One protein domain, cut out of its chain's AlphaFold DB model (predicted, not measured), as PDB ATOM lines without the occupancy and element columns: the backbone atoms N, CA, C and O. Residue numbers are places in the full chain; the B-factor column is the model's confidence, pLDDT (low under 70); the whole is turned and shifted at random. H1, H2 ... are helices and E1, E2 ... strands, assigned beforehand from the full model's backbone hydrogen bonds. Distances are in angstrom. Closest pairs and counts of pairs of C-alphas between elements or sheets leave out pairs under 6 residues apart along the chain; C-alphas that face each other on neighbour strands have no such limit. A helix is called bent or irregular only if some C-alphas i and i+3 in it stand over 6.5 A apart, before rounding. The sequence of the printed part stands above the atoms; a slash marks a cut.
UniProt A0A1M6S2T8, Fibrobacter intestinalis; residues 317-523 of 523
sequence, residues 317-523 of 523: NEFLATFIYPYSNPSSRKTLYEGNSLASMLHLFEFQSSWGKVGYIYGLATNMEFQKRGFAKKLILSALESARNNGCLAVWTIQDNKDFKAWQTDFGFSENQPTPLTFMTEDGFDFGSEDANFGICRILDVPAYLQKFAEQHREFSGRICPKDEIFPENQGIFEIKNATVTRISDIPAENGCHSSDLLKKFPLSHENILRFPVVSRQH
ATOM      1  N   ASN A 317      36.421  86.009  94.291       88.69
ATOM      2  CA  ASN A 317      35.050  86.116  94.803       88.69
ATOM      3  C   ASN A 317      34.019  85.425  93.897       88.69
ATOM      4  O   ASN A 317      33.034  84.902  94.408       88.69
ATOM      5  N   GLU A 318      34.247  85.422  92.580       87.62
ATOM      6  CA  GLU A 318      33.374  84.743  91.611       87.62
ATOM      7  C   GLU A 318      33.381  83.243  91.894       87.62
ATOM      8  O   GLU A 318      32.339  82.640  92.131       87.62
ATOM      9  N   PHE A 319      34.575  82.652  91.993       89.06
ATOM     10  CA  PHE A 319      34.728  81.248  92.354       89.06
ATOM     11  C   PHE A 319      34.017  80.933  93.678       89.06
ATOM     12  O   PHE A 319      33.188  80.020  93.733       89.06
ATOM     13  N   LEU A 320      34.257  81.736  94.717       90.94
ATOM     14  CA  LEU A 320      33.661  81.524  96.033       90.94
ATOM     15  C   LEU A 320      32.144  81.658  96.048       90.94
ATOM     16  O   LEU A 320      31.498  80.833  96.686       90.94
ATOM     17  N   ALA A 321      31.558  82.625  95.338       87.50
ATOM     18  CA  ALA A 321      30.103  82.740  95.214       87.50
ATOM     19  C   ALA A 321      29.535  81.456  94.615       87.50
ATOM     20  O   ALA A 321      28.584  80.858  95.129       87.50
ATOM     21  N   THR A 322      30.190  80.989  93.556       85.38
ATOM     22  CA  THR A 322      29.747  79.825  92.818       85.38
ATOM     23  C   THR A 322      29.870  78.531  93.647       85.38
ATOM     24  O   THR A 322      29.070  77.607  93.485       85.38
ATOM     25  N   PHE A 323      30.824  78.449  94.576       88.88
ATOM     26  CA  PHE A 323      30.967  77.320  95.496       88.88
ATOM     27  C   PHE A 323      30.061  77.445  96.736       88.88
ATOM     28  O   PHE A 323      29.285  76.545  97.057       88.88
ATOM     29  N   ILE A 324      30.133  78.566  97.454       90.19
ATOM     30  CA  ILE A 324      29.522  78.722  98.776       90.19
ATOM     31  C   ILE A 324      27.996  78.698  98.700       90.19
ATOM     32  O   ILE A 324      27.365  78.100  99.577       90.19
ATOM     33  N   TYR A 325      27.371  79.302  97.688       86.06
ATOM     34  CA  TYR A 325      25.908  79.306  97.632       86.06
ATOM     35  C   TYR A 325      25.309  77.918  97.372       86.06
ATOM     36  O   TYR A 325      24.497  77.503  98.207       86.06
ATOM     37  N   PRO A 326      25.737  77.160  96.343       84.25
ATOM     38  CA  PRO A 326      25.136  75.865  96.028       84.25
ATOM     39  C   PRO A 326      25.690  74.720  96.894       84.25
ATOM     40  O   PRO A 326      24.942  73.831  97.298       84.25
ATOM     41  N   TYR A 327      26.988  74.740  97.224       88.00
ATOM     42  CA  TYR A 327      27.677  73.576  97.797       88.00
ATOM     43  C   TYR A 327      27.963  73.683  99.297       88.00
ATOM     44  O   TYR A 327      27.999  72.660  99.983       88.00
ATOM     45  N   SER A 328      28.140  74.889  99.844       91.19
ATOM     46  CA  SER A 328      28.385  75.076 101.283       91.19
ATOM     47  C   SER A 328      27.065  75.200 102.048       91.19
ATOM     48  O   SER A 328      26.464  76.275 102.149       91.19
ATOM     49  N   ASN A 329      26.603  74.087 102.610       88.88
ATOM     50  CA  ASN A 329      25.359  73.990 103.369       88.88
ATOM     51  C   ASN A 329      25.596  73.216 104.687       88.88
ATOM     52  O   ASN A 329      26.689  72.686 104.897       88.88
ATOM     53  N   PRO A 330      24.625  73.172 105.621       89.88
ATOM     54  CA  PRO A 330      24.816  72.504 106.908       89.88
ATOM     55  C   PRO A 330      25.169  71.012 106.834       89.88
ATOM     56  O   PRO A 330      25.788  70.520 107.774       89.88
ATOM     57  N   SER A 331      24.800  70.292 105.765       88.94
ATOM     58  CA  SER A 331      25.121  68.865 105.633       88.94
ATOM     59  C   SER A 331      26.529  68.621 105.088       88.94
ATOM     60  O   SER A 331      27.160  67.643 105.487       88.94
ATOM     61  N   SER A 332      27.050  69.516 104.240       92.25
ATOM     62  CA  SER A 332      28.408  69.407 103.694       92.25
ATOM     63  C   SER A 332      29.472  70.041 104.589       92.25
ATOM     64  O   SER A 332      30.587  69.533 104.694       92.25
ATOM     65  N   ARG A 333      29.173  71.158 105.257       94.81
ATOM     66  CA  ARG A 333      30.180  71.910 106.017       94.81
ATOM     67  C   ARG A 333      30.520  71.243 107.351       94.81
ATOM     68  O   ARG A 333      29.646  70.790 108.091       94.81
ATOM     69  N   LYS A 334      31.796  71.283 107.717       96.81
ATOM     70  CA  LYS A 334      32.299  70.952 109.053       96.81
ATOM     71  C   LYS A 334      33.107  72.142 109.550       96.81
ATOM     72  O   LYS A 334      34.072  72.546 108.906       96.81
ATOM     73  N   THR A 335      32.725  72.701 110.691       97.31
ATOM     74  CA  THR A 335      33.393  73.863 111.288       97.31
ATOM     75  C   THR A 335      33.707  73.611 112.760       97.31
ATOM     76  O   THR A 335      32.973  72.916 113.462       97.31
ATOM     77  N   LEU A 336      34.829  74.158 113.230       97.31
ATOM     78  CA  LEU A 336      35.211  74.178 114.638       97.31
ATOM     79  C   LEU A 336      35.535  75.602 115.066       97.31
ATOM     80  O   LEU A 336      36.272  76.319 114.387       97.31
ATOM     81  N   TYR A 337      35.014  75.970 116.229       96.44
ATOM     82  CA  TYR A 337      35.142  77.297 116.812       96.44
ATOM     83  C   TYR A 337      35.973  77.265 118.088       96.44
ATOM     84  O   TYR A 337      35.939  76.292 118.844       96.44
ATOM     85  N   GLU A 338      36.669  78.366 118.351       95.50
ATOM     86  CA  GLU A 338      37.165  78.704 119.681       95.50
ATOM     87  C   GLU A 338      36.623  80.085 120.064       95.50
ATOM     88  O   GLU A 338      36.954  81.102 119.450       95.50
ATOM     89  N   GLY A 339      35.711  80.111 121.040       92.31
ATOM     90  CA  GLY A 339      34.877  81.286 121.284       92.31
ATOM     91  C   GLY A 339      34.029  81.618 120.051       92.31
ATOM     92  O   GLY A 339      33.355  80.747 119.508       92.31
ATOM     93  N   ASN A 340      34.094  82.870 119.592       89.00
ATOM     94  CA  ASN A 340      33.371  83.336 118.401       89.00
ATOM     95  C   ASN A 340      34.187  83.224 117.101       89.00
ATOM     96  O   ASN A 340      33.660  83.508 116.021       89.00
ATOM     97  N   SER A 341      35.455  82.815 117.189       92.69
ATOM     98  CA  SER A 341      36.364  82.732 116.047       92.69
ATOM     99  C   SER A 341      36.294  81.356 115.395       92.69
ATOM    100  O   SER A 341      36.448  80.331 116.064       92.69
ATOM    101  N   LEU A 342      36.087  81.331 114.077       96.75
ATOM    102  CA  LEU A 342      36.171  80.106 113.283       96.75
ATOM    103  C   LEU A 342      37.639  79.654 113.238       96.75
ATOM    104  O   LEU A 342      38.472  80.285 112.584       96.75
ATOM    105  N   ALA A 343      37.950  78.579 113.961       97.38
ATOM    106  CA  ALA A 343      39.307  78.069 114.113       97.38
ATOM    107  C   ALA A 343      39.713  77.186 112.926       97.38
ATOM    108  O   ALA A 343      40.830  77.298 112.423       97.38
ATOM    109  N   SER A 344      38.814  76.313 112.462       97.69
ATOM    110  CA  SER A 344      39.059  75.443 111.308       97.69
ATOM    111  C   SER A 344      37.762  75.069 110.598       97.69
ATOM    112  O   SER A 344      36.704  74.983 111.227       97.69
ATOM    113  N   MET A 345      37.854  74.838 109.291       97.69
ATOM    114  CA  MET A 345      36.750  74.403 108.443       97.69
ATOM    115  C   MET A 345      37.210  73.380 107.402       97.69
ATOM    116  O   MET A 345      38.388  73.336 107.055       97.69
ATOM    117  N   LEU A 346      36.267  72.575 106.920       97.25
ATOM    118  CA  LEU A 346      36.349  71.763 105.711       97.25
ATOM    119  C   LEU A 346      34.926  71.498 105.217       97.25
ATOM    120  O   LEU A 346      33.955  71.661 105.964       97.25
ATOM    121  N   HIS A 347      34.807  70.998 104.000       97.06
ATOM    122  CA  HIS A 347      33.568  70.457 103.463       97.06
ATOM    123  C   HIS A 347      33.735  68.968 103.191       97.06
ATOM    124  O   HIS A 347      34.744  68.539 102.639       97.06
ATOM    125  N   LEU A 348      32.753  68.178 103.611       97.06
ATOM    126  CA  LEU A 348      32.639  66.763 103.308       97.06
ATOM    127  C   LEU A 348      31.497  66.577 102.316       97.06
ATOM    128  O   LEU A 348      30.328  66.779 102.638       97.06
ATOM    129  N   PHE A 349      31.858  66.163 101.116       95.38
ATOM    130  CA  PHE A 349      30.940  65.885 100.028       95.38
ATOM    131  C   PHE A 349      30.785  64.386  99.826       95.38
ATOM    132  O   PHE A 349      31.718  63.623 100.054       95.38
ATOM    133  N   GLU A 350      29.612  63.961  99.376       94.38
ATOM    134  CA  GLU A 350      29.332  62.563  99.062       94.38
ATOM    135  C   GLU A 350      29.184  62.416  97.553       94.38
ATOM    136  O   GLU A 350      28.427  63.150  96.931       94.38
ATOM    137  N   PHE A 351      29.894  61.459  96.970       93.38
ATOM    138  CA  PHE A 351      29.911  61.185  95.539       93.38
ATOM    139  C   PHE A 351      29.554  59.721  95.270       93.38
ATOM    140  O   PHE A 351      29.744  58.843  96.115       93.38
ATOM    141  N   GLN A 352      29.070  59.450  94.061       93.19
ATOM    142  CA  GLN A 352      28.965  58.103  93.509       93.19
ATOM    143  C   GLN A 352      30.174  57.813  92.616       93.19
ATOM    144  O   GLN A 352      30.555  58.634  91.780       93.19
ATOM    145  N   SER A 353      30.766  56.634  92.767       91.69
ATOM    146  CA  SER A 353      31.874  56.152  91.935       91.69
ATOM    147  C   SER A 353      31.705  54.666  91.605       91.69
ATOM    148  O   SER A 353      30.748  54.022  92.042       91.69
ATOM    149  N   SER A 354      32.658  54.079  90.873       90.44
ATOM    150  CA  SER A 354      32.690  52.624  90.655       90.44
ATOM    151  C   SER A 354      32.851  51.828  91.960       90.44
ATOM    152  O   SER A 354      32.594  50.625  91.999       90.44
ATOM    153  N   TRP A 355      33.245  52.485  93.055       89.56
ATOM    154  CA  TRP A 355      33.337  51.888  94.388       89.56
ATOM    155  C   TRP A 355      32.021  51.982  95.170       89.56
ATOM    156  O   TRP A 355      31.926  51.457  96.276       89.56
ATOM    157  N   GLY A 356      30.983  52.584  94.589       91.62
ATOM    158  CA  GLY A 356      29.752  52.950  95.279       91.62
ATOM    159  C   GLY A 356      29.859  54.350  95.877       91.62
ATOM    160  O   GLY A 356      30.499  55.235  95.304       91.62
ATOM    161  N   LYS A 357      29.228  54.555  97.034       94.88
ATOM    162  CA  LYS A 357      29.248  55.841  97.729       94.88
ATOM    163  C   LYS A 357      30.633  56.101  98.324       94.88
ATOM    164  O   LYS A 357      31.175  55.253  99.033       94.88
ATOM    165  N   VAL A 358      31.200  57.272  98.059       95.44
ATOM    166  CA  VAL A 358      32.489  57.716  98.608       95.44
ATOM    167  C   VAL A 358      32.379  59.149  99.116       95.44
ATOM    168  O   VAL A 358      31.581  59.932  98.608       95.44
ATOM    169  N   GLY A 359      33.175  59.494 100.121       96.31
ATOM    170  CA  GLY A 359      33.311  60.863 100.600       96.31
ATOM    171  C   GLY A 359      34.430  61.605  99.870       96.31
ATOM    172  O   GLY A 359      35.349  60.990  99.329       96.31
ATOM    173  N   TYR A 360      34.383  62.929  99.898       96.31
ATOM    174  CA  TYR A 360      35.444  63.807  99.421       96.31
ATOM    175  C   TYR A 360      35.596  64.987 100.382       96.31
ATOM    176  O   TYR A 360      34.630  65.710 100.629       96.31
ATOM    177  N   ILE A 361      36.786  65.150 100.960       96.56
ATOM    178  CA  ILE A 361      37.125  66.309 101.788       96.56
ATOM    179  C   ILE A 361      37.629  67.420 100.868       96.56
ATOM    180  O   ILE A 361      38.500  67.195 100.032       96.56
ATOM    181  N   TYR A 362      37.091  68.619 101.054       94.75
ATOM    182  CA  TYR A 362      37.399  69.795 100.252       94.75
ATOM    183  C   TYR A 362      37.580  71.032 101.135       94.75
ATOM    184  O   TYR A 362      36.959  71.132 102.194       94.75
ATOM    185  N   GLY A 363      38.432  71.972 100.718       93.81
ATOM    186  CA  GLY A 363      38.551  73.277 101.378       93.81
ATOM    187  C   GLY A 363      39.017  73.244 102.836       93.81
ATOM    188  O   GLY A 363      38.576  74.069 103.639       93.81
ATOM    189  N   LEU A 364      39.859  72.276 103.221       95.19
ATOM    190  CA  LEU A 364      40.397  72.210 104.581       95.19
ATOM    191  C   LEU A 364      41.253  73.450 104.871       95.19
ATOM    192  O   LEU A 364      42.334  73.612 104.311       95.19
ATOM    193  N   ALA A 365      40.816  74.265 105.826       95.19
ATOM    194  CA  ALA A 365      41.533  75.448 106.273       95.19
ATOM    195  C   ALA A 365      41.571  75.531 107.802       95.19
ATOM    196  O   ALA A 365      40.653  75.115 108.516       95.19
ATOM    197  N   THR A 366      42.661  76.078 108.335       95.50
ATOM    198  CA  THR A 366      42.801  76.417 109.757       95.50
ATOM    199  C   THR A 366      43.331  77.831 109.855       95.50
ATOM    200  O   THR A 366      44.374  78.142 109.273       95.50
ATOM    201  N   ASN A 367      42.620  78.673 110.600       95.50
ATOM    202  CA  ASN A 367      43.023  80.048 110.840       95.50
ATOM    203  C   ASN A 367      44.426  80.057 111.478       95.50
ATOM    204  O   ASN A 367      44.706  79.250 112.368       95.50
ATOM    205  N   MET A 368      45.304  80.941 110.994       92.75
ATOM    206  CA  MET A 368      46.716  81.018 111.386       92.75
ATOM    207  C   MET A 368      46.924  81.060 112.904       92.75
ATOM    208  O   MET A 368      47.829  80.399 113.408       92.75
ATOM    209  N   GLU A 369      46.049  81.744 113.646       94.19
ATOM    210  CA  GLU A 369      46.111  81.843 115.114       94.19
ATOM    211  C   GLU A 369      45.858  80.502 115.829       94.19
ATOM    212  O   GLU A 369      46.276  80.294 116.970       94.19
ATOM    213  N   PHE A 370      45.185  79.565 115.157       94.88
ATOM    214  CA  PHE A 370      44.787  78.267 115.705       94.88
ATOM    215  C   PHE A 370      45.579  77.093 115.112       94.88
ATOM    216  O   PHE A 370      45.344  75.929 115.463       94.88
ATOM    217  N   GLN A 371      46.538  77.366 114.223       90.50
ATOM    218  CA  GLN A 371      47.387  76.333 113.640       90.50
ATOM    219  C   GLN A 371      48.224  75.627 114.711       90.50
ATOM    220  O   GLN A 371      48.558  76.186 115.752       90.50
ATOM    221  N   LYS A 372      48.556  74.356 114.460       89.56
ATOM    222  CA  LYS A 372      49.317  73.484 115.382       89.56
ATOM    223  C   LYS A 372      48.643  73.229 116.744       89.56
ATOM    224  O   LYS A 372      49.261  72.640 117.622       89.56
ATOM    225  N   ARG A 373      47.361  73.582 116.908       94.56
ATOM    226  CA  ARG A 373      46.561  73.315 118.124       94.56
ATOM    227  C   ARG A 373      45.584  72.138 117.982       94.56
ATOM    228  O   ARG A 373      44.747  71.907 118.849       94.56
ATOM    229  N   GLY A 374      45.676  71.385 116.883       94.06
ATOM    230  CA  GLY A 374      44.913  70.150 116.663       94.06
ATOM    231  C   GLY A 374      43.491  70.320 116.108       94.06
ATOM    232  O   GLY A 374      42.794  69.319 115.967       94.06
ATOM    233  N   PHE A 375      43.052  71.535 115.756       96.25
ATOM    234  CA  PHE A 375      41.711  71.765 115.194       96.25
ATOM    235  C   PHE A 375      41.482  71.024 113.869       96.25
ATOM    236  O   PHE A 375      40.517  70.270 113.774       96.25
ATOM    237  N   ALA A 376      42.402  71.136 112.902       94.88
ATOM    238  CA  ALA A 376      42.329  70.378 111.646       94.88
ATOM    239  C   ALA A 376      42.214  68.865 111.887       94.88
ATOM    240  O   ALA A 376      41.374  68.200 111.291       94.88
ATOM    241  N   LYS A 377      43.017  68.329 112.817       95.44
ATOM    242  CA  LYS A 377      43.004  66.905 113.180       95.44
ATOM    243  C   LYS A 377      41.637  66.458 113.691       95.44
ATOM    244  O   LYS A 377      41.111  65.459 113.212       95.44
ATOM    245  N   LYS A 378      41.037  67.215 114.614       96.88
ATOM    246  CA  LYS A 378      39.678  66.939 115.111       96.88
ATOM    247  C   LYS A 378      38.644  66.970 113.983       96.88
ATOM    248  O   LYS A 378      37.768  66.112 113.934       96.88
ATOM    249  N   LEU A 379      38.763  67.939 113.076       96.38
ATOM    250  CA  LEU A 379      37.830  68.121 111.969       96.38
ATOM    251  C   LEU A 379      37.902  66.976 110.950       96.38
ATOM    252  O   LEU A 379      36.866  66.440 110.567       96.38
ATOM    253  N   ILE A 380      39.114  66.562 110.563       97.44
ATOM    254  CA  ILE A 380      39.339  65.429 109.655       97.44
ATOM    255  C   ILE A 380      38.766  64.145 110.261       97.44
ATOM    256  O   ILE A 380      38.009  63.451 109.589       97.44
ATOM    257  N   LEU A 381      39.061  63.846 111.532       97.50
ATOM    258  CA  LEU A 381      38.538  62.646 112.199       97.50
ATOM    259  C   LEU A 381      37.001  62.638 112.228       97.50
ATOM    260  O   LEU A 381      36.389  61.638 111.864       97.50
ATOM    261  N   SER A 382      36.380  63.776 112.557       97.25
ATOM    262  CA  SER A 382      34.920  63.923 112.522       97.25
ATOM    263  C   SER A 382      34.336  63.738 111.112       97.25
ATOM    264  O   SER A 382      33.249  63.173 110.955       97.25
ATOM    265  N   ALA A 383      35.045  64.187 110.073       98.00
ATOM    266  CA  ALA A 383      34.637  63.992 108.685       98.00
ATOM    267  C   ALA A 383      34.720  62.516 108.264       98.00
ATOM    268  O   ALA A 383      33.775  62.011 107.661       98.00
ATOM    269  N   LEU A 384      35.795  61.809 108.626       98.19
ATOM    270  CA  LEU A 384      35.944  60.374 108.354       98.19
ATOM    271  C   LEU A 384      34.842  59.554 109.038       98.19
ATOM    272  O   LEU A 384      34.236  58.691 108.404       98.19
ATOM    273  N   GLU A 385      34.548  59.852 110.304       97.44
ATOM    274  CA  GLU A 385      33.470  59.202 111.053       97.44
ATOM    275  C   GLU A 385      32.097  59.483 110.423       97.44
ATOM    276  O   GLU A 385      31.321  58.558 110.183       97.44
ATOM    277  N   SER A 386      31.821  60.743 110.061       97.12
ATOM    278  CA  SER A 386      30.576  61.120 109.374       97.12
ATOM    279  C   SER A 386      30.414  60.371 108.048       97.12
ATOM    280  O   SER A 386      29.356  59.809 107.782       97.12
ATOM    281  N   ALA A 387      31.465  60.326 107.227       97.81
ATOM    282  CA  ALA A 387      31.443  59.630 105.947       97.81
ATOM    283  C   ALA A 387      31.179  58.126 106.123       97.81
ATOM    284  O   ALA A 387      30.361  57.563 105.392       97.81
ATOM    285  N   ARG A 388      31.815  57.489 107.117       97.06
ATOM    286  CA  ARG A 388      31.612  56.068 107.436       97.06
ATOM    287  C   ARG A 388      30.168  55.800 107.851       97.06
ATOM    288  O   ARG A 388      29.534  54.905 107.299       97.06
ATOM    289  N   ASN A 389      29.629  56.612 108.759       96.62
ATOM    290  CA  ASN A 389      28.245  56.493 109.229       96.62
ATOM    291  C   ASN A 389      27.227  56.701 108.099       96.62
ATOM    292  O   ASN A 389      26.167  56.080 108.092       96.62
ATOM    293  N   ASN A 390      27.580  57.512 107.104       95.44
ATOM    294  CA  ASN A 390      26.763  57.734 105.917       95.44
ATOM    295  C   ASN A 390      26.934  56.649 104.836       95.44
ATOM    296  O   ASN A 390      26.411  56.809 103.727       95.44
ATOM    297  N   GLY A 391      27.658  55.562 105.128       96.12
ATOM    298  CA  GLY A 391      27.849  54.420 104.234       96.12
ATOM    299  C   GLY A 391      28.867  54.652 103.117       96.12
ATOM    300  O   GLY A 391      28.802  53.980 102.088       96.12
ATOM    301  N   CYS A 392      29.782  55.614 103.269       97.00
ATOM    302  CA  CYS A 392      30.868  55.793 102.308       97.00
ATOM    303  C   CYS A 392      31.898  54.668 102.458       97.00
ATOM    304  O   CYS A 392      32.402  54.425 103.553       97.00
ATOM    305  N   LEU A 393      32.278  54.035 101.345       96.25
ATOM    306  CA  LEU A 393      33.317  53.002 101.337       96.25
ATOM    307  C   LEU A 393      34.703  53.584 101.640       96.25
ATOM    308  O   LEU A 393      35.527  52.958 102.307       96.25
ATOM    309  N   ALA A 394      34.969  54.776 101.113       95.62
ATOM    310  CA  ALA A 394      36.244  55.469 101.212       95.62
ATOM    311  C   ALA A 394      36.037  56.988 101.189       95.62
ATOM    312  O   ALA A 394      34.977  57.460 100.775       95.62
ATOM    313  N   VAL A 395      37.055  57.741 101.604       96.69
ATOM    314  CA  VAL A 395      37.124  59.204 101.507       96.69
ATOM    315  C   VAL A 395      38.334  59.608 100.683       96.69
ATOM    316  O   VAL A 395      39.447  59.148 100.929       96.69
ATOM    317  N   TRP A 396      38.105  60.503  99.734       94.62
ATOM    318  CA  TRP A 396      39.118  61.104  98.882       94.62
ATOM    319  C   TRP A 396      39.433  62.531  99.334       94.62
ATOM    320  O   TRP A 396      38.602  63.199  99.943       94.62
ATOM    321  N   THR A 397      40.625  63.017  99.020       93.94
ATOM    322  CA  THR A 397      40.947  64.450  99.053       93.94
ATOM    323  C   THR A 397      42.067  64.722  98.065       93.94
ATOM    324  O   THR A 397      42.879  63.840  97.769       93.94
ATOM    325  N   ILE A 398      42.127  65.948  97.560       91.25
ATOM    326  CA  ILE A 398      43.305  66.445  96.854       91.25
ATOM    327  C   ILE A 398      44.184  67.153  97.880       91.25
ATOM    328  O   ILE A 398      43.704  67.968  98.667       91.25
ATOM    329  N   GLN A 399      45.459  66.777  97.923       84.81
ATOM    330  CA  GLN A 399      46.440  67.380  98.812       84.81
ATOM    331  C   GLN A 399      47.332  68.313  98.001       84.81
ATOM    332  O   GLN A 399      48.270  67.859  97.348       84.81
ATOM    333  N   ASP A 400      47.069  69.610  98.103       79.25
ATOM    334  CA  ASP A 400      47.935  70.615  97.489       79.25
ATOM    335  C   ASP A 400      49.245  70.785  98.289       79.25
ATOM    336  O   ASP A 400      50.357  70.645  97.775       79.25
ATOM    337  N   ASN A 401      49.133  70.924  99.617       79.88
ATOM    338  CA  ASN A 401      50.295  71.005 100.503       79.88
ATOM    339  C   ASN A 401      50.979  69.636 100.690       79.88
ATOM    340  O   ASN A 401      50.653  68.886 101.616       79.88
ATOM    341  N   LYS A 402      51.983  69.337  99.858       77.69
ATOM    342  CA  LYS A 402      52.772  68.086  99.874       77.69
ATOM    343  C   LYS A 402      53.569  67.842 101.163       77.69
ATOM    344  O   LYS A 402      53.961  66.695 101.423       77.69
ATOM    345  N   ASP A 403      53.787  68.872 101.978       77.44
ATOM    346  CA  ASP A 403      54.513  68.775 103.250       77.44
ATOM    347  C   ASP A 403      53.616  68.312 104.405       77.44
ATOM    348  O   ASP A 403      54.109  67.866 105.444       77.44
ATOM    349  N   PHE A 404      52.292  68.331 104.229       81.81
ATOM    350  CA  PHE A 404      51.345  67.857 105.236       81.81
ATOM    351  C   PHE A 404      51.275  66.317 105.285       81.81
ATOM    352  O   PHE A 404      50.319  65.689 104.834       81.81
ATOM    353  N   LYS A 405      52.300  65.678 105.864       86.44
ATOM    354  CA  LYS A 405      52.412  64.205 105.982       86.44
ATOM    355  C   LYS A 405      51.412  63.556 106.946       86.44
ATOM    356  O   LYS A 405      51.354  62.327 107.037       86.44
ATOM    357  N   ALA A 406      50.624  64.358 107.664       90.19
ATOM    358  CA  ALA A 406      49.630  63.868 108.615       90.19
ATOM    359  C   ALA A 406      48.522  63.050 107.930       90.19
ATOM    360  O   ALA A 406      47.990  62.131 108.541       90.19
ATOM    361  N   TRP A 407      48.217  63.307 106.650       92.88
ATOM    362  CA  TRP A 407      47.289  62.470 105.877       92.88
ATOM    363  C   TRP A 407      47.651  60.985 105.937       92.88
ATOM    364  O   TRP A 407      46.803  60.160 106.272       92.88
ATOM    365  N   GLN A 408      48.910  60.642 105.678       91.06
ATOM    366  CA  GLN A 408      49.363  59.252 105.693       91.06
ATOM    367  C   GLN A 408      49.618  58.754 107.121       91.06
ATOM    368  O   GLN A 408      49.192  57.657 107.472       91.06
ATOM    369  N   THR A 409      50.292  59.564 107.945       90.06
ATOM    370  CA  THR A 409      50.784  59.145 109.271       90.06
ATOM    371  C   THR A 409      49.706  59.120 110.352       90.06
ATOM    372  O   THR A 409      49.632  58.154 111.100       90.06
ATOM    373  N   ASP A 410      48.845  60.137 110.406       91.69
ATOM    374  CA  ASP A 410      47.833  60.292 111.458       91.69
ATOM    375  C   ASP A 410      46.438  59.833 111.014       91.69
ATOM    376  O   ASP A 410      45.609  59.493 111.857       91.69
ATOM    377  N   PHE A 411      46.148  59.881 109.707       94.31
ATOM    378  CA  PHE A 411      44.806  59.624 109.165       94.31
ATOM    379  C   PHE A 411      44.713  58.358 108.303       94.31
ATOM    380  O   PHE A 411      43.613  57.930 107.938       94.31
ATOM    381  N   GLY A 412      45.850  57.726 108.004       92.81
ATOM    382  CA  GLY A 412      45.919  56.462 107.274       92.81
ATOM    383  C   GLY A 412      45.516  56.555 105.802       92.81
ATOM    384  O   GLY A 412      45.097  55.540 105.242       92.81
ATOM    385  N   PHE A 413      45.598  57.741 105.188       94.19
ATOM    386  CA  PHE A 413      45.406  57.915 103.746       94.19
ATOM    387  C   PHE A 413      46.559  57.281 102.961       94.19
ATOM    388  O   PHE A 413      47.674  57.131 103.458       94.19
ATOM    389  N   SER A 414      46.285  56.923 101.713       92.12
ATOM    390  CA  SER A 414      47.269  56.406 100.770       92.12
ATOM    391  C   SER A 414      48.280  57.472 100.323       92.12
ATOM    392  O   SER A 414      48.114  58.675 100.547       92.12
ATOM    393  N   GLU A 415      49.308  57.024  99.600       89.31
ATOM    394  CA  GLU A 415      50.059  57.880  98.673       89.31
ATOM    395  C   GLU A 415      49.145  58.374  97.527       89.31
ATOM    396  O   GLU A 415      48.035  57.856  97.327       89.31
ATOM    397  N   ASN A 416      49.616  59.372  96.775       87.69
ATOM    398  CA  ASN A 416      48.930  59.885  95.588       87.69
ATOM    399  C   ASN A 416      48.643  58.753  94.595       87.69
ATOM    400  O   ASN A 416      49.518  57.937  94.298       87.69
ATOM    401  N   GLN A 417      47.416  58.714  94.078       85.88
ATOM    402  CA  GLN A 417      47.043  57.739  93.059       85.88
ATOM    403  C   GLN A 417      47.740  58.021  91.722       85.88
ATOM    404  O   GLN A 417      48.099  59.157  91.449       85.88
ATOM    405  N   PRO A 418      47.959  57.010  90.865       80.94
ATOM    406  CA  PRO A 418      48.657  57.195  89.588       80.94
ATOM    407  C   PRO A 418      47.812  57.929  88.536       80.94
ATOM    408  O   PRO A 418      48.308  58.251  87.459       80.94
ATOM    409  N   THR A 419      46.532  58.156  88.822       83.06
ATOM    410  CA  THR A 419      45.551  58.740  87.912       83.06
ATOM    411  C   THR A 419      44.789  59.873  88.592       83.06
ATOM    412  O   THR A 419      44.437  59.742  89.768       83.06
ATOM    413  N   PRO A 420      44.541  60.986  87.884       85.88
ATOM    414  CA  PRO A 420      43.885  62.146  88.472       85.88
ATOM    415  C   PRO A 420      42.397  61.882  88.703       85.88
ATOM    416  O   PRO A 420      41.766  61.146  87.941       85.88
ATOM    417  N   LEU A 421      41.840  62.515  89.736       88.06
ATOM    418  CA  LEU A 421      40.395  62.527  89.959       88.06
ATOM    419  C   LEU A 421      39.706  63.420  88.920       88.06
ATOM    420  O   LEU A 421      40.213  64.470  88.537       88.06
ATOM    421  N   THR A 422      38.529  63.000  88.477       88.31
ATOM    422  CA  THR A 422      37.638  63.755  87.598       88.31
ATOM    423  C   THR A 422      36.298  63.911  88.295       88.31
ATOM    424  O   THR A 422      35.707  62.927  88.744       88.31
ATOM    425  N   PHE A 423      35.800  65.138  88.367       88.75
ATOM    426  CA  PHE A 423      34.516  65.431  88.986       88.75
ATOM    427  C   PHE A 423      33.449  65.594  87.913       88.75
ATOM    428  O   PHE A 423      33.636  66.284  86.915       88.75
ATOM    429  N   MET A 424      32.315  64.936  88.118       87.19
ATOM    430  CA  MET A 424      31.129  65.116  87.295       87.19
ATOM    431  C   MET A 424      30.028  65.702  88.157       87.19
ATOM    432  O   MET A 424      29.330  64.989  88.880       87.19
ATOM    433  N   THR A 425      29.872  67.007  88.048       84.06
ATOM    434  CA  THR A 425      28.749  67.766  88.584       84.06
ATOM    435  C   THR A 425      27.730  68.023  87.473       84.06
ATOM    436  O   THR A 425      27.969  67.770  86.283       84.06
ATOM    437  N   GLU A 426      26.523  68.436  87.846       78.25
ATOM    438  CA  GLU A 426      25.513  68.793  86.850       78.25
ATOM    439  C   GLU A 426      25.818  70.139  86.191       78.25
ATOM    440  O   GLU A 426      25.695  70.260  84.974       78.25
ATOM    441  N   ASP A 427      26.250  71.104  86.996       74.75
ATOM    442  CA  ASP A 427      26.586  72.474  86.612       74.75
ATOM    443  C   ASP A 427      28.005  72.646  86.054       74.75
ATOM    444  O   ASP A 427      28.377  73.746  85.650       74.75
ATOM    445  N   GLY A 428      28.808  71.581  86.048       79.75
ATOM    446  CA  GLY A 428      30.200  71.634  85.623       79.75
ATOM    447  C   GLY A 428      31.137  72.293  86.634       79.75
ATOM    448  O   GLY A 428      32.259  72.621  86.261       79.75
ATOM    449  N   PHE A 429      30.721  72.493  87.894       84.56
ATOM    450  CA  PHE A 429      31.651  72.897  88.945       84.56
ATOM    451  C   PHE A 429      32.746  71.850  89.127       84.56
ATOM    452  O   PHE A 429      32.462  70.655  89.272       84.56
ATOM    453  N   ASP A 430      33.987  72.317  89.147       85.50
ATOM    454  CA  ASP A 430      35.152  71.483  89.362       85.50
ATOM    455  C   ASP A 430      35.647  71.607  90.809       85.50
ATOM    456  O   ASP A 430      35.877  72.702  91.316       85.50
ATOM    457  N   PHE A 431      35.846  70.463  91.461       87.62
ATOM    458  CA  PHE A 431      36.411  70.364  92.808       87.62
ATOM    459  C   PHE A 431      37.949  70.217  92.791       87.62
ATOM    460  O   PHE A 431      38.536  69.745  93.764       87.62
ATOM    461  N   GLY A 432      38.614  70.622  91.703       82.19
ATOM    462  CA  GLY A 432      40.074  70.764  91.623       82.19
ATOM    463  C   GLY A 432      40.776  69.820  90.641       82.19
ATOM    464  O   GLY A 432      41.870  69.337  90.941       82.19
ATOM    465  N   SER A 433      40.170  69.527  89.487       69.19
ATOM    466  CA  SER A 433      40.746  68.675  88.437       69.19
ATOM    467  C   SER A 433      41.797  69.362  87.547       69.19
ATOM    468  O   SER A 433      42.520  68.662  86.835       69.19
ATOM    469  N   GLU A 434      41.932  70.692  87.617       62.78
ATOM    470  CA  GLU A 434      42.695  71.507  86.653       62.78
ATOM    471  C   GLU A 434      44.204  71.172  86.533       62.78
ATOM    472  O   GLU A 434      44.765  71.335  85.451       62.78
ATOM    473  N   ASP A 435      44.845  70.592  87.562       60.59
ATOM    474  CA  ASP A 435      46.305  70.343  87.597       60.59
ATOM    475  C   ASP A 435      46.727  68.858  87.582       60.59
ATOM    476  O   ASP A 435      47.803  68.492  88.061       60.59
ATOM    477  N   ALA A 436      45.891  67.960  87.046       61.47
ATOM    478  CA  ALA A 436      46.119  66.510  87.136       61.47
ATOM    479  C   ALA A 436      46.344  66.061  88.594       61.47
ATOM    480  O   ALA A 436      47.231  65.265  88.911       61.47
ATOM    481  N   ASN A 437      45.522  66.598  89.494       68.00
ATOM    482  CA  ASN A 437      45.641  66.366  90.920       68.00
ATOM    483  C   ASN A 437      45.349  64.906  91.275       68.00
ATOM    484  O   ASN A 437      44.212  64.425  91.305       68.00
ATOM    485  N   PHE A 438      46.434  64.198  91.556       75.56
ATOM    486  CA  PHE A 438      46.441  62.829  92.028       75.56
ATOM    487  C   PHE A 438      45.886  62.786  93.454       75.56
ATOM    488  O   PHE A 438      46.548  63.195  94.406       75.56
ATOM    489  N   GLY A 439      44.640  62.332  93.595       87.69
ATOM    490  CA  GLY A 439      43.975  62.246  94.892       87.69
ATOM    491  C   GLY A 439      44.661  61.251  95.831       87.69
ATOM    492  O   GLY A 439      45.255  60.263  95.392       87.69
ATOM    493  N   ILE A 440      44.534  61.492  97.133       92.25
ATOM    494  CA  ILE A 440      44.826  60.506  98.180       92.25
ATOM    495  C   ILE A 440      43.515  59.930  98.711       92.25
ATOM    496  O   ILE A 440      42.476  60.596  98.693       92.25
ATOM    497  N   CYS A 441      43.557  58.689  99.189       93.38
ATOM    498  CA  CYS A 441      42.360  57.945  99.558       93.38
ATOM    499  C   CYS A 441      42.495  57.273 100.921       93.38
ATOM    500  O   CYS A 441      43.529  56.685 101.242       93.38
ATOM    501  N   ARG A 442      41.417  57.305 101.702       95.50
ATOM    502  CA  ARG A 442      41.260  56.561 102.947       95.50
ATOM    503  C   ARG A 442      40.093  55.596 102.835       95.50
ATOM    504  O   ARG A 442      38.945  56.021 102.773       95.50
ATOM    505  N   ILE A 443      40.377  54.297 102.876       95.81
ATOM    506  CA  ILE A 443      39.339  53.263 102.983       95.81
ATOM    507  C   ILE A 443      38.691  53.370 104.364       95.81
ATOM    508  O   ILE A 443      39.403  53.407 105.366       95.81
ATOM    509  N   LEU A 444      37.363  53.428 104.417       96.88
ATOM    510  CA  LEU A 444      36.601  53.521 105.661       96.88
ATOM    511  C   LEU A 444      36.084  52.159 106.106       96.88
ATOM    512  O   LEU A 444      36.226  51.835 107.278       96.88
ATOM    513  N   ASP A 445      35.544  51.357 105.190       95.62
ATOM    514  CA  ASP A 445      35.024  50.013 105.460       95.62
ATOM    515  C   ASP A 445      35.910  48.968 104.767       95.62
ATOM    516  O   ASP A 445      35.788  48.702 103.568       95.62
ATOM    517  N   VAL A 446      36.860  48.412 105.526       95.12
ATOM    518  CA  VAL A 446      37.818  47.429 105.000       95.12
ATOM    519  C   VAL A 446      37.137  46.122 104.571       95.12
ATOM    520  O   VAL A 446      37.433  45.668 103.465       95.12
ATOM    521  N   PRO A 447      36.227  45.510 105.355       93.88
ATOM    522  CA  PRO A 447      35.484  44.330 104.910       93.88
ATOM    523  C   PRO A 447      34.772  44.530 103.566       93.88
ATOM    524  O   PRO A 447      34.958  43.725 102.651       93.88
ATOM    525  N   ALA A 448      34.008  45.616 103.413       95.31
ATOM    526  CA  ALA A 448      33.289  45.899 102.174       95.31
ATOM    527  C   ALA A 448      34.245  46.182 101.002       95.31
ATOM    528  O   ALA A 448      33.991  45.767  99.868       95.31
ATOM    529  N   TYR A 449      35.371  46.849 101.269       95.50
ATOM    530  CA  TYR A 449      36.395  47.118 100.262       95.50
ATOM    531  C   TYR A 449      37.041  45.821  99.762       95.50
ATOM    532  O   TYR A 449      37.139  45.593  98.555       95.50
ATOM    533  N   LEU A 450      37.438  44.940 100.684       95.50
ATOM    534  CA  LEU A 450      38.016  43.641 100.348       95.50
ATOM    535  C   LEU A 450      37.016  42.755  99.604       95.50
ATOM    536  O   LEU A 450      37.423  42.003  98.723       95.50
ATOM    537  N   GLN A 451      35.721  42.855  99.918       96.00
ATOM    538  CA  GLN A 451      34.679  42.120  99.203       96.00
ATOM    539  C   GLN A 451      34.619  42.538  97.729       96.00
ATOM    540  O   GLN A 451      34.666  41.681  96.847       96.00
ATOM    541  N   LYS A 452      34.660  43.844  97.445       94.75
ATOM    542  CA  LYS A 452      34.775  44.349  96.065       94.75
ATOM    543  C   LYS A 452      36.057  43.884  95.377       94.75
ATOM    544  O   LYS A 452      36.032  43.547  94.196       94.75
ATOM    545  N   PHE A 453      37.172  43.836  96.105       95.25
ATOM    546  CA  PHE A 453      38.434  43.332  95.563       95.25
ATOM    547  C   PHE A 453      38.318  41.850  95.190       95.25
ATOM    548  O   PHE A 453      38.671  41.467  94.078       95.25
ATOM    549  N   ALA A 454      37.756  41.023  96.072       95.69
ATOM    550  CA  ALA A 454      37.544  39.598  95.837       95.69
ATOM    551  C   ALA A 454      36.651  39.325  94.611       95.69
ATOM    552  O   ALA A 454      36.894  38.384  93.856       95.69
ATOM    553  N   GLU A 455      35.639  40.166  94.383       94.06
ATOM    554  CA  GLU A 455      34.747  40.078  93.221       94.06
ATOM    555  C   GLU A 455      35.462  40.365  91.894       94.06
ATOM    556  O   GLU A 455      35.168  39.709  90.887       94.06
ATOM    557  N   GLN A 456      36.399  41.318  91.895       93.38
ATOM    558  CA  GLN A 456      37.209  41.692  90.730       93.38
ATOM    559  C   GLN A 456      38.385  40.733  90.491       93.38
ATOM    560  O   GLN A 456      38.802  40.542  89.350       93.38
ATOM    561  N   HIS A 457      38.890  40.097  91.551       94.00
ATOM    562  CA  HIS A 457      40.050  39.205  91.534       94.00
ATOM    563  C   HIS A 457      39.660  37.811  92.033       94.00
ATOM    564  O   HIS A 457      40.149  37.346  93.058       94.00
ATOM    565  N   ARG A 458      38.763  37.130  91.310       92.25
ATOM    566  CA  ARG A 458      38.147  35.861  91.759       92.25
ATOM    567  C   ARG A 458      39.137  34.731  92.062       92.25
ATOM    568  O   ARG A 458      38.836  33.875  92.889       92.25
ATOM    569  N   GLU A 459      40.297  34.752  91.411       93.38
ATOM    570  CA  GLU A 459      41.386  33.784  91.604       93.38
ATOM    571  C   GLU A 459      42.241  34.084  92.847       93.38
ATOM    572  O   GLU A 459      43.038  33.249  93.279       93.38
ATOM    573  N   PHE A 460      42.107  35.278  93.433       95.06
ATOM    574  CA  PHE A 460      42.851  35.644  94.626       95.06
ATOM    575  C   PHE A 460      42.358  34.835  95.829       95.06
ATOM    576  O   PHE A 460      41.170  34.800  96.153       95.06
ATOM    577  N   SER A 461      43.308  34.223  96.532       95.19
ATOM    578  CA  SER A 461      43.078  33.532  97.794       95.19
ATOM    579  C   SER A 461      44.174  33.925  98.771       95.19
ATOM    580  O   SER A 461      45.361  33.833  98.453       95.19
ATOM    581  N   GLY A 462      43.794  34.393  99.954       94.38
ATOM    582  CA  GLY A 462      44.769  34.901 100.909       94.38
ATOM    583  C   GLY A 462      44.153  35.430 102.191       94.38
ATOM    584  O   GLY A 462      42.944  35.629 102.295       94.38
ATOM    585  N   ARG A 463      45.017  35.668 103.179       94.12
ATOM    586  CA  ARG A 463      44.647  36.280 104.456       94.12
ATOM    587  C   ARG A 463      45.181  37.696 104.529       94.12
ATOM    588  O   ARG A 463      46.341  37.941 104.209       94.12
ATOM    589  N   ILE A 464      44.330  38.608 104.973       93.69
ATOM    590  CA  ILE A 464      44.625  40.030 105.083       93.69
ATOM    591  C   ILE A 464      44.359  40.441 106.526       93.69
ATOM    592  O   ILE A 464      43.272  40.222 107.056       93.69
ATOM    593  N   CYS A 465      45.371  41.031 107.156       93.88
ATOM    594  CA  CYS A 465      45.319  41.471 108.547       93.88
ATOM    595  C   CYS A 465      45.460  42.999 108.589       93.88
ATOM    596  O   CYS A 465      46.577  43.486 108.763       93.88
ATOM    597  N   PRO A 466      44.399  43.775 108.327       92.12
ATOM    598  CA  PRO A 466      44.456  45.233 108.384       92.12
ATOM    599  C   PRO A 466      44.735  45.745 109.807       92.12
ATOM    600  O   PRO A 466      44.264  45.178 110.796       92.12
ATOM    601  N   LYS A 467      45.485  46.844 109.893       89.06
ATOM    602  CA  LYS A 467      45.697  47.650 111.100       89.06
ATOM    603  C   LYS A 467      45.101  49.030 110.882       89.06
ATOM    604  O   LYS A 467      45.455  49.711 109.918       89.06
ATOM    605  N   ASP A 468      44.202  49.410 111.775       90.62
ATOM    606  CA  ASP A 468      43.456  50.657 111.700       90.62
ATOM    607  C   ASP A 468      43.229  51.194 113.117       90.62
ATOM    608  O   ASP A 468      42.459  50.626 113.891       90.62
ATOM    609  N   GLU A 469      43.950  52.259 113.469       88.12
ATOM    610  CA  GLU A 469      43.861  52.889 114.793       88.12
ATOM    611  C   GLU A 469      42.621  53.779 114.939       88.12
ATOM    612  O   GLU A 469      42.175  54.040 116.054       88.12
ATOM    613  N   ILE A 470      42.060  54.247 113.820       93.25
ATOM    614  CA  ILE A 470      40.906  55.156 113.804       93.25
ATOM    615  C   ILE A 470      39.612  54.358 113.882       93.25
ATOM    616  O   ILE A 470      38.682  54.756 114.577       93.25
ATOM    617  N   PHE A 471      39.565  53.226 113.181       93.88
ATOM    618  CA  PHE A 471      38.404  52.353 113.122       93.88
ATOM    619  C   PHE A 471      38.769  50.933 113.558       93.88
ATOM    620  O   PHE A 471      39.099  50.091 112.715       93.88
ATOM    621  N   PRO A 472      38.704  50.630 114.867       90.50
ATOM    622  CA  PRO A 472      39.035  49.311 115.391       90.50
ATOM    623  C   PRO A 472      38.213  48.176 114.769       90.50
ATOM    624  O   PRO A 472      38.694  47.052 114.687       90.50
ATOM    625  N   GLU A 473      37.008  48.460 114.271       90.69
ATOM    626  CA  GLU A 473      36.150  47.496 113.581       90.69
ATOM    627  C   GLU A 473      36.755  47.029 112.257       90.69
ATOM    628  O   GLU A 473      36.377  45.975 111.754       90.69
ATOM    629  N   ASN A 474      37.691  47.777 111.674       92.88
ATOM    630  CA  ASN A 474      38.418  47.329 110.493       92.88
ATOM    631  C   ASN A 474      39.500  46.305 110.838       92.88
ATOM    632  O   ASN A 474      39.991  45.653 109.924       92.88
ATOM    633  N   GLN A 475      39.874  46.146 112.111       91.19
ATOM    634  CA  GLN A 475      40.899  45.194 112.535       91.19
ATOM    635  C   GLN A 475      40.371  43.756 112.555       91.19
ATOM    636  O   GLN A 475      39.168  43.512 112.654       91.19
ATOM    637  N   GLY A 476      41.296  42.801 112.464       91.31
ATOM    638  CA  GLY A 476      41.022  41.366 112.484       91.31
ATOM    639  C   GLY A 476      41.839  40.618 111.433       91.31
ATOM    640  O   GLY A 476      42.788  41.155 110.859       91.31
ATOM    641  N   ILE A 477      41.464  39.367 111.176       94.00
ATOM    642  CA  ILE A 477      41.997  38.552 110.082       94.00
ATOM    643  C   ILE A 477      40.848  38.242 109.129       94.00
ATOM    644  O   ILE A 477      39.868  37.600 109.515       94.00
ATOM    645  N   PHE A 478      40.988  38.673 107.880       94.88
ATOM    646  CA  PHE A 478      40.033  38.422 106.808       94.88
ATOM    647  C   PHE A 478      40.617  37.406 105.836       94.88
ATOM    648  O   PHE A 478      41.730  37.584 105.346       94.88
ATOM    649  N   GLU A 479      39.878  36.340 105.563       96.12
ATOM    650  CA  GLU A 479      40.219  35.358 104.541       96.12
ATOM    651  C   GLU A 479      39.400  35.644 103.285       96.12
ATOM    652  O   GLU A 479      38.169  35.696 103.336       96.12
ATOM    653  N   ILE A 480      40.097  35.838 102.167       96.69
ATOM    654  CA  ILE A 480      39.495  35.888 100.840       96.69
ATOM    655  C   ILE A 480      39.626  34.504 100.226       96.69
ATOM    656  O   ILE A 480      40.739  33.994 100.088       96.69
ATOM    657  N   LYS A 481      38.498  33.900  99.858       95.12
ATOM    658  CA  LYS A 481      38.454  32.614  99.158       95.12
ATOM    659  C   LYS A 481      37.196  32.539  98.305       95.12
ATOM    660  O   LYS A 481      36.116  32.874  98.781       95.12
ATOM    661  N   ASN A 482      37.322  32.079  97.060       91.81
ATOM    662  CA  ASN A 482      36.200  31.947  96.119       91.81
ATOM    663  C   ASN A 482      35.370  33.245  96.004       91.81
ATOM    664  O   ASN A 482      34.150  33.220  96.160       91.81
ATOM    665  N   ALA A 483      36.041  34.386  95.800       92.81
ATOM    666  CA  ALA A 483      35.424  35.718  95.715       92.81
ATOM    667  C   ALA A 483      34.599  36.160  96.949       92.81
ATOM    668  O   ALA A 483      33.791  37.083  96.863       92.81
ATOM    669  N   THR A 484      34.793  35.514  98.101       94.94
ATOM    670  CA  THR A 484      34.083  35.816  99.351       94.94
ATOM    671  C   THR A 484      35.074  36.220 100.430       94.94
ATOM    672  O   THR A 484      36.120  35.582 100.579       94.94
ATOM    673  N   VAL A 485      34.730  37.248 101.202       96.56
ATOM    674  CA  VAL A 485      35.514  37.711 102.347       96.56
ATOM    675  C   VAL A 485      34.859  37.257 103.641       96.56
ATOM    676  O   VAL A 485      33.726  37.619 103.942       96.56
ATOM    677  N   THR A 486      35.594  36.478 104.430       95.81
ATOM    678  CA  THR A 486      35.151  36.019 105.751       95.81
ATOM    679  C   THR A 486      36.089  36.552 106.819       95.81
ATOM    680  O   THR A 486      37.305  36.395 106.720       95.81
ATOM    681  N   ARG A 487      35.543  37.152 107.879       95.25
ATOM    682  CA  ARG A 487      36.326  37.455 109.079       95.25
ATOM    683  C   ARG A 487      36.531  36.167 109.876       95.25
ATOM    684  O   ARG A 487      35.563  35.574 110.335       95.25
ATOM    685  N   ILE A 488      37.784  35.748 110.042       94.94
ATOM    686  CA  ILE A 488      38.146  34.504 110.743       94.94
ATOM    687  C   ILE A 488      38.724  34.739 112.148       94.94
ATOM    688  O   ILE A 488      38.858  33.792 112.916       94.94
ATOM    689  N   SER A 489      39.073  35.983 112.491       91.06
ATOM    690  CA  SER A 489      39.509  36.389 113.834       91.06
ATOM    691  C   SER A 489      39.270  37.884 114.040       91.06
ATOM    692  O   SER A 489      39.538  38.668 113.130       91.06
ATOM    693  N   ASP A 490      38.834  38.282 115.236       85.75
ATOM    694  CA  ASP A 490      38.785  39.690 115.667       85.75
ATOM    695  C   ASP A 490      40.131  40.188 116.204       85.75
ATOM    696  O   ASP A 490      40.384  41.390 116.243       85.75
ATOM    697  N   ILE A 491      41.022  39.270 116.587       83.06
ATOM    698  CA  ILE A 491      42.357  39.604 117.078       83.06
ATOM    699  C   ILE A 491      43.268  39.848 115.864       83.06
ATOM    700  O   ILE A 491      43.457  38.917 115.067       83.06
ATOM    701  N   PRO A 492      43.830  41.061 115.696       77.12
ATOM    702  CA  PRO A 492      44.742  41.365 114.601       77.12
ATOM    703  C   PRO A 492      46.093  40.656 114.784       77.12
ATOM    704  O   PRO A 492      46.562  40.442 115.900       77.12
ATOM    705  N   ALA A 493      46.748  40.311 113.674       77.88
ATOM    706  CA  ALA A 493      48.095  39.741 113.695       77.88
ATOM    707  C   ALA A 493      49.175  40.820 113.922       77.88
ATOM    708  O   ALA A 493      49.048  41.948 113.433       77.88
ATOM    709  N   GLU A 494      50.289  40.460 114.576       72.38
ATOM    710  CA  GLU A 494      51.405  41.383 114.865       72.38
ATOM    711  C   GLU A 494      51.980  42.056 113.603       72.38
ATOM    712  O   GLU A 494      52.312  43.240 113.643       72.38
ATOM    713  N   ASN A 495      51.994  41.368 112.454       74.25
ATOM    714  CA  ASN A 495      52.530  41.863 111.173       74.25
ATOM    715  C   ASN A 495      51.439  42.306 110.178       74.25
ATOM    716  O   ASN A 495      51.494  41.996 108.988       74.25
ATOM    717  N   GLY A 496      50.411  42.995 110.674       78.31
ATOM    718  CA  GLY A 496      49.310  43.501 109.851       78.31
ATOM    719  C   GLY A 496      49.670  44.633 108.873       78.31
ATOM    720  O   GLY A 496      50.664  45.338 109.031       78.31
ATOM    721  N   CYS A 497      48.833  44.805 107.850       84.31
ATOM    722  CA  CYS A 497      48.933  45.834 106.820       84.31
ATOM    723  C   CYS A 497      48.283  47.135 107.294       84.31
ATOM    724  O   CYS A 497      47.103  47.126 107.638       84.31
ATOM    725  N   HIS A 498      49.011  48.252 107.265       86.06
ATOM    726  CA  HIS A 498      48.430  49.546 107.611       86.06
ATOM    727  C   HIS A 498      47.348  49.947 106.599       86.06
ATOM    728  O   HIS A 498      47.429  49.585 105.419       86.06
ATOM    729  N   SER A 499      46.338  50.696 107.042       76.94
ATOM    730  CA  SER A 499      45.225  51.118 106.183       76.94
ATOM    731  C   SER A 499      45.678  51.899 104.944       76.94
ATOM    732  O   SER A 499      45.103  51.736 103.870       76.94
ATOM    733  N   SER A 500      46.748  52.688 105.078       83.31
ATOM    734  CA  SER A 500      47.375  53.465 103.998       83.31
ATOM    735  C   SER A 500      47.950  52.594 102.876       83.31
ATOM    736  O   SER A 500      48.025  53.031 101.729       83.31
ATOM    737  N   ASP A 501      48.326  51.351 103.190       89.06
ATOM    738  CA  ASP A 501      48.951  50.422 102.245       89.06
ATOM    739  C   ASP A 501      47.933  49.512 101.549       89.06
ATOM    740  O   ASP A 501      48.268  48.861 100.554       89.06
ATOM    741  N   LEU A 502      46.700  49.433 102.066       88.31
ATOM    742  CA  LEU A 502      45.673  48.521 101.555       88.31
ATOM    743  C   LEU A 502      45.365  48.792 100.084       88.31
ATOM    744  O   LEU A 502      45.330  47.853  99.296       88.31
ATOM    745  N   LEU A 503      45.217  50.061  99.704       88.62
ATOM    746  CA  LEU A 503      44.919  50.439  98.324       88.62
ATOM    747  C   LEU A 503      46.046  50.038  97.356       88.62
ATOM    748  O   LEU A 503      45.781  49.572  96.253       88.62
ATOM    749  N   LYS A 504      47.307  50.150  97.791       89.12
ATOM    750  CA  LYS A 504      48.489  49.778  96.997       89.12
ATOM    751  C   LYS A 504      48.625  48.264  96.830       89.12
ATOM    752  O   LYS A 504      49.018  47.801  95.764       89.12
ATOM    753  N   LYS A 505      48.330  47.493  97.881       90.75
ATOM    754  CA  LYS A 505      48.449  46.022  97.869       90.75
ATOM    755  C   LYS A 505      47.245  45.331  97.236       90.75
ATOM    756  O   LYS A 505      47.411  44.283  96.621       90.75
ATOM    757  N   PHE A 506      46.059  45.911  97.384       91.88
ATOM    758  CA  PHE A 506      44.789  45.346  96.935       91.88
ATOM    759  C   PHE A 506      44.013  46.376  96.101       91.88
ATOM    760  O   PHE A 506      42.962  46.844  96.540       91.88
ATOM    761  N   PRO A 507      44.525  46.787  94.926       90.81
ATOM    762  CA  PRO A 507      43.897  47.828  94.124       90.81
ATOM    763  C   PRO A 507      42.583  47.345  93.499       90.81
ATOM    764  O   PRO A 507      42.510  46.256  92.919       90.81
ATOM    765  N   LEU A 508      41.552  48.189  93.567       88.31
ATOM    766  CA  LEU A 508      40.334  48.025  92.775       88.31
ATOM    767  C   LEU A 508      40.530  48.612  91.373       88.31
ATOM    768  O   LEU A 508      41.117  49.689  91.215       88.31
ATOM    769  N   SER A 509      39.969  47.955  90.357       79.44
ATOM    770  CA  SER A 509      39.739  48.605  89.069       79.44
ATOM    771  C   SER A 509      38.779  49.775  89.288       79.44
ATOM    772  O   SER A 509      37.767  49.657  89.990       79.44
ATOM    773  N   HIS A 510      39.132  50.949  88.770       68.88
ATOM    774  CA  HIS A 510      38.342  52.144  89.017       68.88
ATOM    775  C   HIS A 510      38.347  53.102  87.843       68.88
ATOM    776  O   HIS A 510      39.365  53.337  87.196       68.88
ATOM    777  N   GLU A 511      37.174  53.678  87.612       68.00
ATOM    778  CA  GLU A 511      37.075  54.967  86.955       68.00
ATOM    779  C   GLU A 511      37.406  56.022  88.011       68.00
ATOM    780  O   GLU A 511      36.804  56.027  89.085       68.00
ATOM    781  N   ASN A 512      38.316  56.948  87.716       76.00
ATOM    782  CA  ASN A 512      38.628  58.076  88.605       76.00
ATOM    783  C   ASN A 512      37.540  59.158  88.594       76.00
ATOM    784  O   ASN A 512      37.820  60.336  88.781       76.00
ATOM    785  N   ILE A 513      36.299  58.766  88.326       85.00
ATOM    786  CA  ILE A 513      35.185  59.671  88.099       85.00
ATOM    787  C   ILE A 513      34.313  59.689  89.351       85.00
ATOM    788  O   ILE A 513      33.624  58.713  89.665       85.00
ATOM    789  N   LEU A 514      34.324  60.827  90.039       87.81
ATOM    790  CA  LEU A 514      33.465  61.119  91.176       87.81
ATOM    791  C   LEU A 514      32.238  61.885  90.679       87.81
ATOM    792  O   LEU A 514      32.328  63.032  90.249       87.81
ATOM    793  N   ARG A 515      31.073  61.236  90.723       88.31
ATOM    794  CA  ARG A 515      29.801  61.800  90.251       88.31
ATOM    795  C   ARG A 515      29.051  62.401  91.424       88.31
ATOM    796  O   ARG A 515      28.675  61.679  92.349       88.31
ATOM    797  N   PHE A 516      28.881  63.717  91.416       84.06
ATOM    798  CA  PHE A 516      28.189  64.402  92.494       84.06
ATOM    799  C   PHE A 516      26.681  64.154  92.362       84.06
ATOM    800  O   PHE A 516      26.142  64.284  91.256       84.06
ATOM    801  N   PRO A 517      25.980  63.776  93.443       66.50
ATOM    802  CA  PRO A 517      24.530  63.736  93.434       66.50
ATOM    803  C   PRO A 517      24.025  65.166  93.216       66.50
ATOM    804  O   PRO A 517      24.345  66.065  93.983       66.50
ATOM    805  N   VAL A 518      23.307  65.345  92.109       57.91
ATOM    806  CA  VAL A 518      22.753  66.592  91.560       57.91
ATOM    807  C   VAL A 518      22.635  67.750  92.567       57.91
ATOM    808  O   VAL A 518      21.789  67.732  93.459       57.91
ATOM    809  N   VAL A 519      23.440  68.793  92.349       53.34
ATOM    810  CA  VAL A 519      23.187  70.162  92.814       53.34
ATOM    811  C   VAL A 519      23.170  71.029  91.561       53.34
ATOM    812  O   VAL A 519      24.160  71.095  90.837       53.34
ATOM    813  N   SER A 520      22.019  71.626  91.249       43.25
ATOM    814  CA  SER A 520      21.872  72.437  90.040       43.25
ATOM    815  C   SER A 520      22.379  73.856  90.309       43.25
ATOM    816  O   SER A 520      21.763  74.548  91.115       43.25
ATOM    817  N   ARG A 521      23.392  74.366  89.604       44.28
ATOM    818  CA  ARG A 521      23.420  75.816  89.342       44.28
ATOM    819  C   ARG A 521      22.411  76.094  88.244       44.28
ATOM    820  O   ARG A 521      22.463  75.506  87.168       44.28
ATOM    821  N   GLN A 522      21.456  76.936  88.570       42.56
ATOM    822  CA  GLN A 522      20.412  77.401  87.668       42.56
ATOM    823  C   GLN A 522      20.816  78.789  87.157       42.56
ATOM    824  O   GLN A 522      21.678  79.421  87.769       42.56
ATOM    825  N   HIS A 523      20.251  79.169  86.014       38.50
ATOM    826  CA  HIS A 523      20.613  80.337  85.211       38.50
ATOM    827  C   HIS A 523      20.555  81.676  85.945       38.50
ATOM    828  O   HIS A 523      19.495  81.967  86.543       38.50
TER     829      HIS A 523
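AT A GLANCE: This is residues 317 to 523 of the 523 residues of a protein of Fibrobacter intestinalis (UniProt A0A1M6S2T8). Two lobes follow each other along the longest axis: in the larger, a strongly twisted sheet, E1 E2 E3 E4 E6, curls round helix H2; in the smaller, H4 covers one face of the sheet E7 E8 E9. H1 lies at the end away from the smaller lobe, and after H5 the chain returns to the larger lobe, where E10 pairs with E5. The printed part has 207 residues, with five named helices and ten named strands in the order H1 E1 E2 E3 H2 E4 H3 E5 E6 H4 E7 E8 E9 H5 E10, a mixed class. The large sheet is mixed, the small one antiparallel; the whole is compact, with a radius of gyration of the C-alphas of 17.9 A and spans of 53 by 39 by 28 A.

HOW THE PARTS SIT: Begin at H1, residues 317 to 327, only just not on the large sheet, with 4 pairs of C-alphas within 10 A. E1, residues 333 to 338, E2, 341 to 353, and E3, 356 to 366, form a meander, each strand the antiparallel neighbour of the one before; N 334 and O 346, and N 347 and O 362, are each 2.8 A apart. H2, residues 375 to 389, is on this sheet; its closest C-alphas to E3 are those of Ala 387 and Gly 359, 5.8 A. E4, residues 394 to 397, is parallel to E3 (N 359 to O 394, 2.8 A); E3, H2 and E4 form a strand-helix-strand unit, two parallel neighbours with a helix between, its crossover right-handed. H3, residues 406 to 409, only grazes the sheet. E6, residues 440 to 443, is antiparallel to E4, with N 395 and O 442 at 2.8 A. H4, residues 446 to 456, is on the sheet of E7, 462 to 464, E8, 477 to 481, and E9, 484 to 489, a second meander, at a height over the sheet of 8.8 A; N 464 and O 478, and N 479 and O 486, are each 2.8 A apart. H5, residues 499 to 505, is only just irregular, C-alphas 500 and 503 being 6.9 A apart, and only grazes the large sheet. E10, residues 513 to 515, is parallel to E5, 422 to 424, with N 514 and O 422 at 2.8 A. Every O i to N i+4 pair is within hydrogen-bond range in H2 and H4, 6 of 7 in H1 and 1 of 3 in H5, where 3 of 4 O i to N i+3 pairs are; H3 is too short for one.

IN THESE COORDINATES: Find C-alpha 317 at (35.050, 86.116, 94.803), where H1 begins. E2 runs 36.2 A from C-alpha 341 at (36.364, 82.732, 116.047), E3 30.5 A and H2 21.2 A. E10 ends at C-alpha 515, (29.801, 61.800, 90.251).

THE WHOLE: The C-alphas of Glu 494 and His 523, the farthest apart, are 57.8 A apart. The printed part has no cut; the links H3 to E5, E5 to E6 and E7 to E8 are long. Mean pLDDT of the printed part is 88.8, under 70 at residues 433 to 437, 510 to 511 and 517 to 523.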